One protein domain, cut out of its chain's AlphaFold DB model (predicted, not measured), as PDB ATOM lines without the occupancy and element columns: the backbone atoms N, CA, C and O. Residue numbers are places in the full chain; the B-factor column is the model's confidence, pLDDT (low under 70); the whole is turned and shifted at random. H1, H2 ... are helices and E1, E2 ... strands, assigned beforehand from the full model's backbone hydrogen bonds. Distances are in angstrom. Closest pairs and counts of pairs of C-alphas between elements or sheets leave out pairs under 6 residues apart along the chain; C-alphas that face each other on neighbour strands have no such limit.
ATOM      1  N   TRP A 195      19.550 -22.410 -60.351       77.81
ATOM      2  CA  TRP A 195      18.413 -21.555 -59.963       77.81
ATOM      3  C   TRP A 195      17.169 -21.786 -60.817       77.81
ATOM      4  O   TRP A 195      16.058 -21.857 -60.305       77.81
ATOM      5  N   LYS A 196      17.353 -21.927 -62.130       77.69
ATOM      6  CA  LYS A 196      16.246 -22.095 -63.070       77.69
ATOM      7  C   LYS A 196      15.519 -23.435 -62.906       77.69
ATOM      8  O   LYS A 196      14.345 -23.515 -63.247       77.69
ATOM      9  N   GLN A 197      16.213 -24.473 -62.450       82.69
ATOM     10  CA  GLN A 197      15.680 -25.829 -62.318       82.69
ATOM     11  C   GLN A 197      15.206 -26.133 -60.895       82.69
ATOM     12  O   GLN A 197      14.167 -26.762 -60.727       82.69
ATOM     13  N   ASP A 198      15.951 -25.669 -59.894       85.25
ATOM     14  CA  ASP A 198      15.832 -26.137 -58.512       85.25
ATOM     15  C   ASP A 198      15.205 -25.101 -57.571       85.25
ATOM     16  O   ASP A 198      15.030 -25.388 -56.386       85.25
ATOM     17  N   SER A 199      14.913 -23.882 -58.046       86.88
ATOM     18  CA  SER A 199      14.253 -22.884 -57.201       86.88
ATOM     19  C   SER A 199      12.745 -23.076 -57.171       86.88
ATOM     20  O   SER A 199      12.091 -23.249 -58.200       86.88
ATOM     21  N   ILE A 200      12.185 -23.029 -55.966       89.62
ATOM     22  CA  ILE A 200      10.748 -23.144 -55.733       89.62
ATOM     23  C   ILE A 200      10.316 -21.935 -54.916       89.62
ATOM     24  O   ILE A 200      10.754 -21.748 -53.785       89.62
ATOM     25  N   CYS A 201       9.425 -21.121 -55.477       89.69
ATOM     26  CA  CYS A 201       8.753 -20.056 -54.744       89.69
ATOM     27  C   CYS A 201       7.338 -20.512 -54.394       89.69
ATOM     28  O   CYS A 201       6.503 -20.708 -55.277       89.69
ATOM     29  N   THR A 202       7.056 -20.639 -53.101       90.94
ATOM     30  CA  THR A 202       5.713 -20.915 -52.595       90.94
ATOM     31  C   THR A 202       5.087 -19.621 -52.109       90.94
ATOM     32  O   THR A 202       5.657 -18.917 -51.279       90.94
ATOM     33  N   ILE A 203       3.896 -19.317 -52.619       92.31
ATOM     34  CA  ILE A 203       3.085 -18.189 -52.168       92.31
ATOM     35  C   ILE A 203       1.828 -18.767 -51.527       92.31
ATOM     36  O   ILE A 203       1.019 -19.408 -52.196       92.31
ATOM     37  N   TYR A 204       1.661 -18.539 -50.230       92.19
ATOM     38  CA  TYR A 204       0.469 -18.924 -49.489       92.19
ATOM     39  C   TYR A 204      -0.382 -17.693 -49.193       92.19
ATOM     40  O   TYR A 204       0.077 -16.758 -48.544       92.19
ATOM     41  N   ILE A 205      -1.640 -17.705 -49.631       92.69
ATOM     42  CA  ILE A 205      -2.632 -16.681 -49.293       92.69
ATOM     43  C   ILE A 205      -3.627 -17.314 -48.325       92.69
ATOM     44  O   ILE A 205      -4.269 -18.309 -48.661       92.69
ATOM     45  N   ASN A 206      -3.771 -16.737 -47.132       88.12
ATOM     46  CA  ASN A 206      -4.721 -17.241 -46.151       88.12
ATOM     47  C   ASN A 206      -6.160 -16.912 -46.603       88.12
ATOM     48  O   ASN A 206      -6.496 -15.738 -46.766       88.12
ATOM     49  N   PRO A 207      -7.043 -17.912 -46.792       90.25
ATOM     50  CA  PRO A 207      -8.406 -17.664 -47.259       90.25
ATOM     51  C   PRO A 207      -9.324 -17.084 -46.170       90.25
ATOM     52  O   PRO A 207     -10.397 -16.570 -46.479       90.25
ATOM     53  N   MET A 208      -8.934 -17.179 -44.897       90.19
ATOM     54  CA  MET A 208      -9.762 -16.789 -43.749       90.19
ATOM     55  C   MET A 208      -9.360 -15.444 -43.143       90.19
ATOM     56  O   MET A 208     -10.167 -14.810 -42.462       90.19
ATOM     57  N   GLN A 209      -8.118 -15.010 -43.349       87.12
ATOM     58  CA  GLN A 209      -7.581 -13.776 -42.784       87.12
ATOM     59  C   GLN A 209      -6.737 -13.040 -43.826       87.12
ATOM     60  O   GLN A 209      -6.110 -13.700 -44.647       87.12
ATOM     61  N   PRO A 210      -6.674 -11.693 -43.809       87.00
ATOM     62  CA  PRO A 210      -5.818 -10.938 -44.718       87.00
ATOM     63  C   PRO A 210      -4.338 -11.141 -44.359       87.00
ATOM     64  O   PRO A 210      -3.728 -10.311 -43.678       87.00
ATOM     65  N   SER A 211      -3.780 -12.267 -44.791       90.88
ATOM     66  CA  SER A 211      -2.364 -12.580 -44.684       90.88
ATOM     67  C   SER A 211      -1.846 -13.364 -45.887       90.88
ATOM     68  O   SER A 211      -2.580 -14.072 -46.580       90.88
ATOM     69  N   LEU A 212      -0.555 -13.187 -46.131       92.69
ATOM     70  CA  LEU A 212       0.228 -13.763 -47.205       92.69
ATOM     71  C   LEU A 212       1.547 -14.258 -46.611       92.69
ATOM     72  O   LEU A 212       2.123 -13.585 -45.764       92.69
ATOM     73  N   ALA A 213       2.043 -15.395 -47.073       92.38
ATOM     74  CA  ALA A 213       3.406 -15.835 -46.825       92.38
ATOM     75  C   ALA A 213       4.086 -16.169 -48.154       92.38
ATOM     76  O   ALA A 213       3.454 -16.694 -49.071       92.38
ATOM     77  N   ILE A 214       5.364 -15.833 -48.254       91.25
ATOM     78  CA  ILE A 214       6.231 -16.126 -49.385       91.25
ATOM     79  C   ILE A 214       7.418 -16.897 -48.828       91.25
ATOM     80  O   ILE A 214       8.092 -16.426 -47.915       91.25
ATOM     81  N   THR A 215       7.689 -18.059 -49.399       90.88
ATOM     82  CA  THR A 215       8.855 -18.863 -49.047       90.88
ATOM     83  C   THR A 215       9.587 -19.243 -50.318       90.88
ATOM     84  O   THR A 215       8.965 -19.721 -51.268       90.88
ATOM     85  N   ILE A 216      10.898 -19.027 -50.347       89.19
ATOM     86  CA  ILE A 216      11.749 -19.405 -51.473       89.19
ATOM     87  C   ILE A 216      12.685 -20.513 -51.007       89.19
ATOM     88  O   ILE A 216      13.362 -20.387 -49.985       89.19
ATOM     89  N   PHE A 217      12.723 -21.586 -51.786       87.62
ATOM     90  CA  PHE A 217      13.633 -22.706 -51.630       87.62
ATOM     91  C   PHE A 217      14.591 -22.763 -52.813       87.62
ATOM     92  O   PHE A 217      14.233 -22.400 -53.937       87.62
ATOM     93  N   LEU A 218      15.787 -23.278 -52.560       83.69
ATOM     94  CA  LEU A 218      16.690 -23.777 -53.585       83.69
ATOM     95  C   LEU A 218      17.044 -25.218 -53.213       83.69
ATOM     96  O   LEU A 218      17.723 -25.440 -52.214       83.69
ATOM     97  N   LYS A 219      16.588 -26.190 -54.012       84.19
ATOM     98  CA  LYS A 219      16.585 -27.614 -53.629       84.19
ATOM     99  C   LYS A 219      15.810 -27.807 -52.316       84.19
ATOM    100  O   LYS A 219      14.651 -27.410 -52.247       84.19
ATOM    101  N   ASP A 220      16.448 -28.374 -51.293       81.81
ATOM    102  CA  ASP A 220      15.850 -28.648 -49.983       81.81
ATOM    103  C   ASP A 220      16.088 -27.515 -48.964       81.81
ATOM    104  O   ASP A 220      15.543 -27.547 -47.860       81.81
ATOM    105  N   ASP A 221      16.873 -26.495 -49.328       80.06
ATOM    106  CA  ASP A 221      17.217 -25.392 -48.435       80.06
ATOM    107  C   ASP A 221      16.203 -24.250 -48.567       80.06
ATOM    108  O   ASP A 221      16.017 -23.676 -49.646       80.06
ATOM    109  N   MET A 222      15.565 -23.880 -47.454       83.25
ATOM    110  CA  MET A 222      14.764 -22.658 -47.368       83.25
ATOM    111  C   MET A 222      15.705 -21.456 -47.280       83.25
ATOM    112  O   MET A 222      16.417 -21.279 -46.291       83.25
ATOM    113  N   ILE A 223      15.719 -20.636 -48.327       83.75
ATOM    114  CA  ILE A 223      16.660 -19.516 -48.461       83.75
ATOM    115  C   ILE A 223      16.037 -18.170 -48.102       83.75
ATOM    116  O   ILE A 223      16.765 -17.204 -47.902       83.75
ATOM    117  N   TYR A 224      14.707 -18.112 -48.046       83.50
ATOM    118  CA  TYR A 224      13.967 -16.920 -47.674       83.50
ATOM    119  C   TYR A 224      12.578 -17.281 -47.166       83.50
ATOM    120  O   TYR A 224      11.866 -18.057 -47.814       83.50
ATOM    121  N   SER A 225      12.157 -16.650 -46.074       89.25
ATOM    122  CA  SER A 225      10.766 -16.658 -45.630       89.25
ATOM    123  C   SER A 225      10.301 -15.250 -45.282       89.25
ATOM    124  O   SER A 225      10.966 -14.513 -44.558       89.25
ATOM    125  N   GLY A 226       9.135 -14.872 -45.797       90.44
ATOM    126  CA  GLY A 226       8.478 -13.608 -45.504       90.44
ATOM    127  C   GLY A 226       6.984 -13.806 -45.300       90.44
ATOM    128  O   GLY A 226       6.345 -14.619 -45.964       90.44
ATOM    129  N   SER A 227       6.396 -13.042 -44.394       92.12
ATOM    130  CA  SER A 227       4.969 -13.043 -44.118       92.12
ATOM    131  C   SER A 227       4.455 -11.618 -43.992       92.12
ATOM    132  O   SER A 227       5.089 -10.743 -43.415       92.12
ATOM    133  N   LEU A 228       3.283 -11.384 -44.557       92.12
ATOM    134  CA  LEU A 228       2.576 -10.121 -44.542       92.12
ATOM    135  C   LEU A 228       1.198 -10.383 -43.953       92.12
ATOM    136  O   LEU A 228       0.464 -11.227 -44.459       92.12
ATOM    137  N   HIS A 229       0.804  -9.669 -42.910       91.56
ATOM    138  CA  HIS A 229      -0.526  -9.822 -42.333       91.56
ATOM    139  C   HIS A 229      -1.108  -8.486 -41.892       91.56
ATOM    140  O   HIS A 229      -0.397  -7.535 -41.575       91.56
ATOM    141  N   ARG A 230      -2.436  -8.403 -41.867       87.88
ATOM    142  CA  ARG A 230      -3.133  -7.247 -41.310       87.88
ATOM    143  C   ARG A 230      -3.351  -7.435 -39.810       87.88
ATOM    144  O   ARG A 230      -4.101  -8.320 -39.399       87.88
ATOM    145  N   CYS A 231      -2.761  -6.571 -38.991       83.75
ATOM    146  CA  CYS A 231      -2.976  -6.580 -37.547       83.75
ATOM    147  C   CYS A 231      -4.301  -5.905 -37.152       83.75
ATOM    148  O   CYS A 231      -4.977  -5.241 -37.948       83.75
ATOM    149  N   LYS A 232      -4.655  -6.029 -35.865       78.44
ATOM    150  CA  LYS A 232      -5.903  -5.499 -35.285       78.44
ATOM    151  C   LYS A 232      -6.070  -3.976 -35.447       78.44
ATOM    152  O   LYS A 232      -7.200  -3.512 -35.556       78.44
ATOM    153  N   ASN A 233      -4.978  -3.216 -35.562       77.81
ATOM    154  CA  ASN A 233      -4.991  -1.746 -35.618       77.81
ATOM    155  C   ASN A 233      -5.023  -1.164 -37.047       77.81
ATOM    156  O   ASN A 233      -4.648  -0.013 -37.244       77.81
ATOM    157  N   ASN A 234      -5.454  -1.934 -38.058       81.94
ATOM    158  CA  ASN A 234      -5.310  -1.573 -39.481       81.94
ATOM    159  C   ASN A 234      -3.859  -1.263 -39.875       81.94
ATOM    160  O   ASN A 234      -3.613  -0.462 -40.771       81.94
ATOM    161  N   THR A 235      -2.898  -1.906 -39.229       86.38
ATOM    162  CA  THR A 235      -1.512  -1.910 -39.681       86.38
ATOM    163  C   THR A 235      -1.292  -3.128 -40.564       86.38
ATOM    164  O   THR A 235      -1.814  -4.216 -40.301       86.38
ATOM    165  N   LEU A 236      -0.581  -2.920 -41.662       88.56
ATOM    166  CA  LEU A 236      -0.021  -3.976 -42.478       88.56
ATOM    167  C   LEU A 236       1.356  -4.284 -41.905       88.56
ATOM    168  O   LEU A 236       2.185  -3.385 -41.821       88.56
ATOM    169  N   HIS A 237       1.563  -5.515 -41.472       90.75
ATOM    170  CA  HIS A 237       2.774  -5.936 -40.796       90.75
ATOM    171  C   HIS A 237       3.500  -6.962 -41.649       90.75
ATOM    172  O   HIS A 237       2.921  -7.986 -42.018       90.75
ATOM    173  N   TYR A 238       4.740  -6.641 -41.988       89.94
ATOM    174  CA  TYR A 238       5.633  -7.473 -42.758       89.94
ATOM    175  C   TYR A 238       6.763  -7.987 -41.869       89.94
ATOM    176  O   TYR A 238       7.397  -7.203 -41.173       89.94
ATOM    177  N   ILE A 239       7.007  -9.292 -41.912       88.56
ATOM    178  CA  ILE A 239       8.068  -9.968 -41.166       88.56
ATOM    179  C   ILE A 239       8.782 -10.904 -42.133       88.56
ATOM    180  O   ILE A 239       8.131 -11.756 -42.738       88.56
ATOM    181  N   CYS A 240      10.096 -10.799 -42.252       86.25
ATOM    182  CA  CYS A 240      10.943 -11.835 -42.838       86.25
ATOM    183  C   CYS A 240      12.119 -12.156 -41.915       86.25
ATOM    184  O   CYS A 240      12.234 -11.563 -40.844       86.25
ATOM    185  N   ASP A 241      12.968 -13.097 -42.333       70.50
ATOM    186  CA  ASP A 241      14.031 -13.699 -41.515       70.50
ATOM    187  C   ASP A 241      14.808 -12.692 -40.636       70.50
ATOM    188  O   ASP A 241      15.031 -12.971 -39.462       70.50
ATOM    189  N   ASN A 242      15.141 -11.500 -41.159       65.75
ATOM    190  CA  ASN A 242      15.923 -10.483 -40.435       65.75
ATOM    191  C   ASN A 242      15.318  -9.061 -40.491       65.75
ATOM    192  O   ASN A 242      16.024  -8.087 -40.229       65.75
ATOM    193  N   PHE A 243      14.059  -8.895 -40.908       75.69
ATOM    194  CA  PHE A 243      13.450  -7.567 -41.057       75.69
ATOM    195  C   PHE A 243      11.970  -7.587 -40.686       75.69
ATOM    196  O   PHE A 243      11.209  -8.443 -41.138       75.69
ATOM    197  N   GLU A 244      11.565  -6.606 -39.888       86.44
ATOM    198  CA  GLU A 244      10.197  -6.414 -39.424       86.44
ATOM    199  C   GLU A 244       9.814  -4.949 -39.642       86.44
ATOM    200  O   GLU A 244      10.523  -4.044 -39.204       86.44
ATOM    201  N   ASP A 245       8.708  -4.709 -40.345       84.81
ATOM    202  CA  ASP A 245       8.208  -3.359 -40.609       84.81
ATOM    203  C   ASP A 245       6.682  -3.327 -40.619       84.81
ATOM    204  O   ASP A 245       6.004  -4.279 -41.019       84.81
ATOM    205  N   SER A 246       6.112  -2.209 -40.177       86.56
ATOM    206  CA  SER A 246       4.670  -2.043 -40.074       86.56
ATOM    207  C   SER A 246       4.204  -0.702 -40.624       86.56
ATOM    208  O   SER A 246       4.671   0.369 -40.243       86.56
ATOM    209  N   LEU A 247       3.204  -0.755 -41.502       86.94
ATOM    210  CA  LEU A 247       2.645   0.418 -42.158       86.94
ATOM    211  C   LEU A 247       1.164   0.585 -41.814       86.94
ATOM    212  O   LEU A 247       0.349  -0.320 -41.991       86.94
ATOM    213  N   SER A 248       0.782   1.774 -41.349       84.81
ATOM    214  CA  SER A 248      -0.622   2.096 -41.070       84.81
ATOM    215  C   SER A 248      -1.431   2.234 -42.362       84.81
ATOM    216  O   SER A 248      -1.146   3.075 -43.214       84.81
ATOM    217  N   ILE A 249      -2.497   1.444 -42.494       82.31
ATOM    218  CA  ILE A 249      -3.432   1.517 -43.617       82.31
ATOM    219  C   ILE A 249      -4.404   2.674 -43.348       82.31
ATOM    220  O   ILE A 249      -5.458   2.507 -42.726       82.31
TER     221      ILE A 249
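AT A GLANCE: This is residues 195 to 249 of the 273 residues of an uncharacterized protein of Paenibacillus ottowii (UniProt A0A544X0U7). A single antiparallel sheet of five strands zigzags from E1 to E5 as one twisted layer, with the short helix H1 at one end of E1. The printed part has 55 residues, mostly strand; H1 precedes a meander, E1 - E2 - E3 - E4 - E5, each strand the antiparallel neighbour of the one before. It is loose, with a radius of gyration of the C-alphas of 13.1 A, spanning 41 by 25 by 14 A.

HOW THE PARTS SIT: H1, residues 195 to 198, only grazes the sheet; it is too short for an O i to N i+4 pair, and 0 of its 1 O i to N i+3 pair is within range. E1, residues 199 to 205, and E2, residues 211 to 218, form a hairpin, with N 202 and O 215 within hydrogen-bond range at 2.8 A. E3, residues 221 to 230, forms a hairpin with E2: N 214 and O 226, 2.8 A. E4, residues 235 to 240, forms one with E3: N 227 and O 239, 2.7 A. E5, residues 243 to 248, forms one with E4: N 245 and O 238, 2.9 A.

IN THESE COORDINATES: H1 begins at C-alpha 195 (18.413, -21.555, -59.963). E3 is longest, 28.2 A; E5 ends at C-alpha 248 (-0.622, 2.096, -41.070).

THE WHOLE: The C-alphas farthest apart, of Gln 197 and Asn 233, are 41.5 A apart. The printed part has no cut; residue 242 is under pLDDT 70.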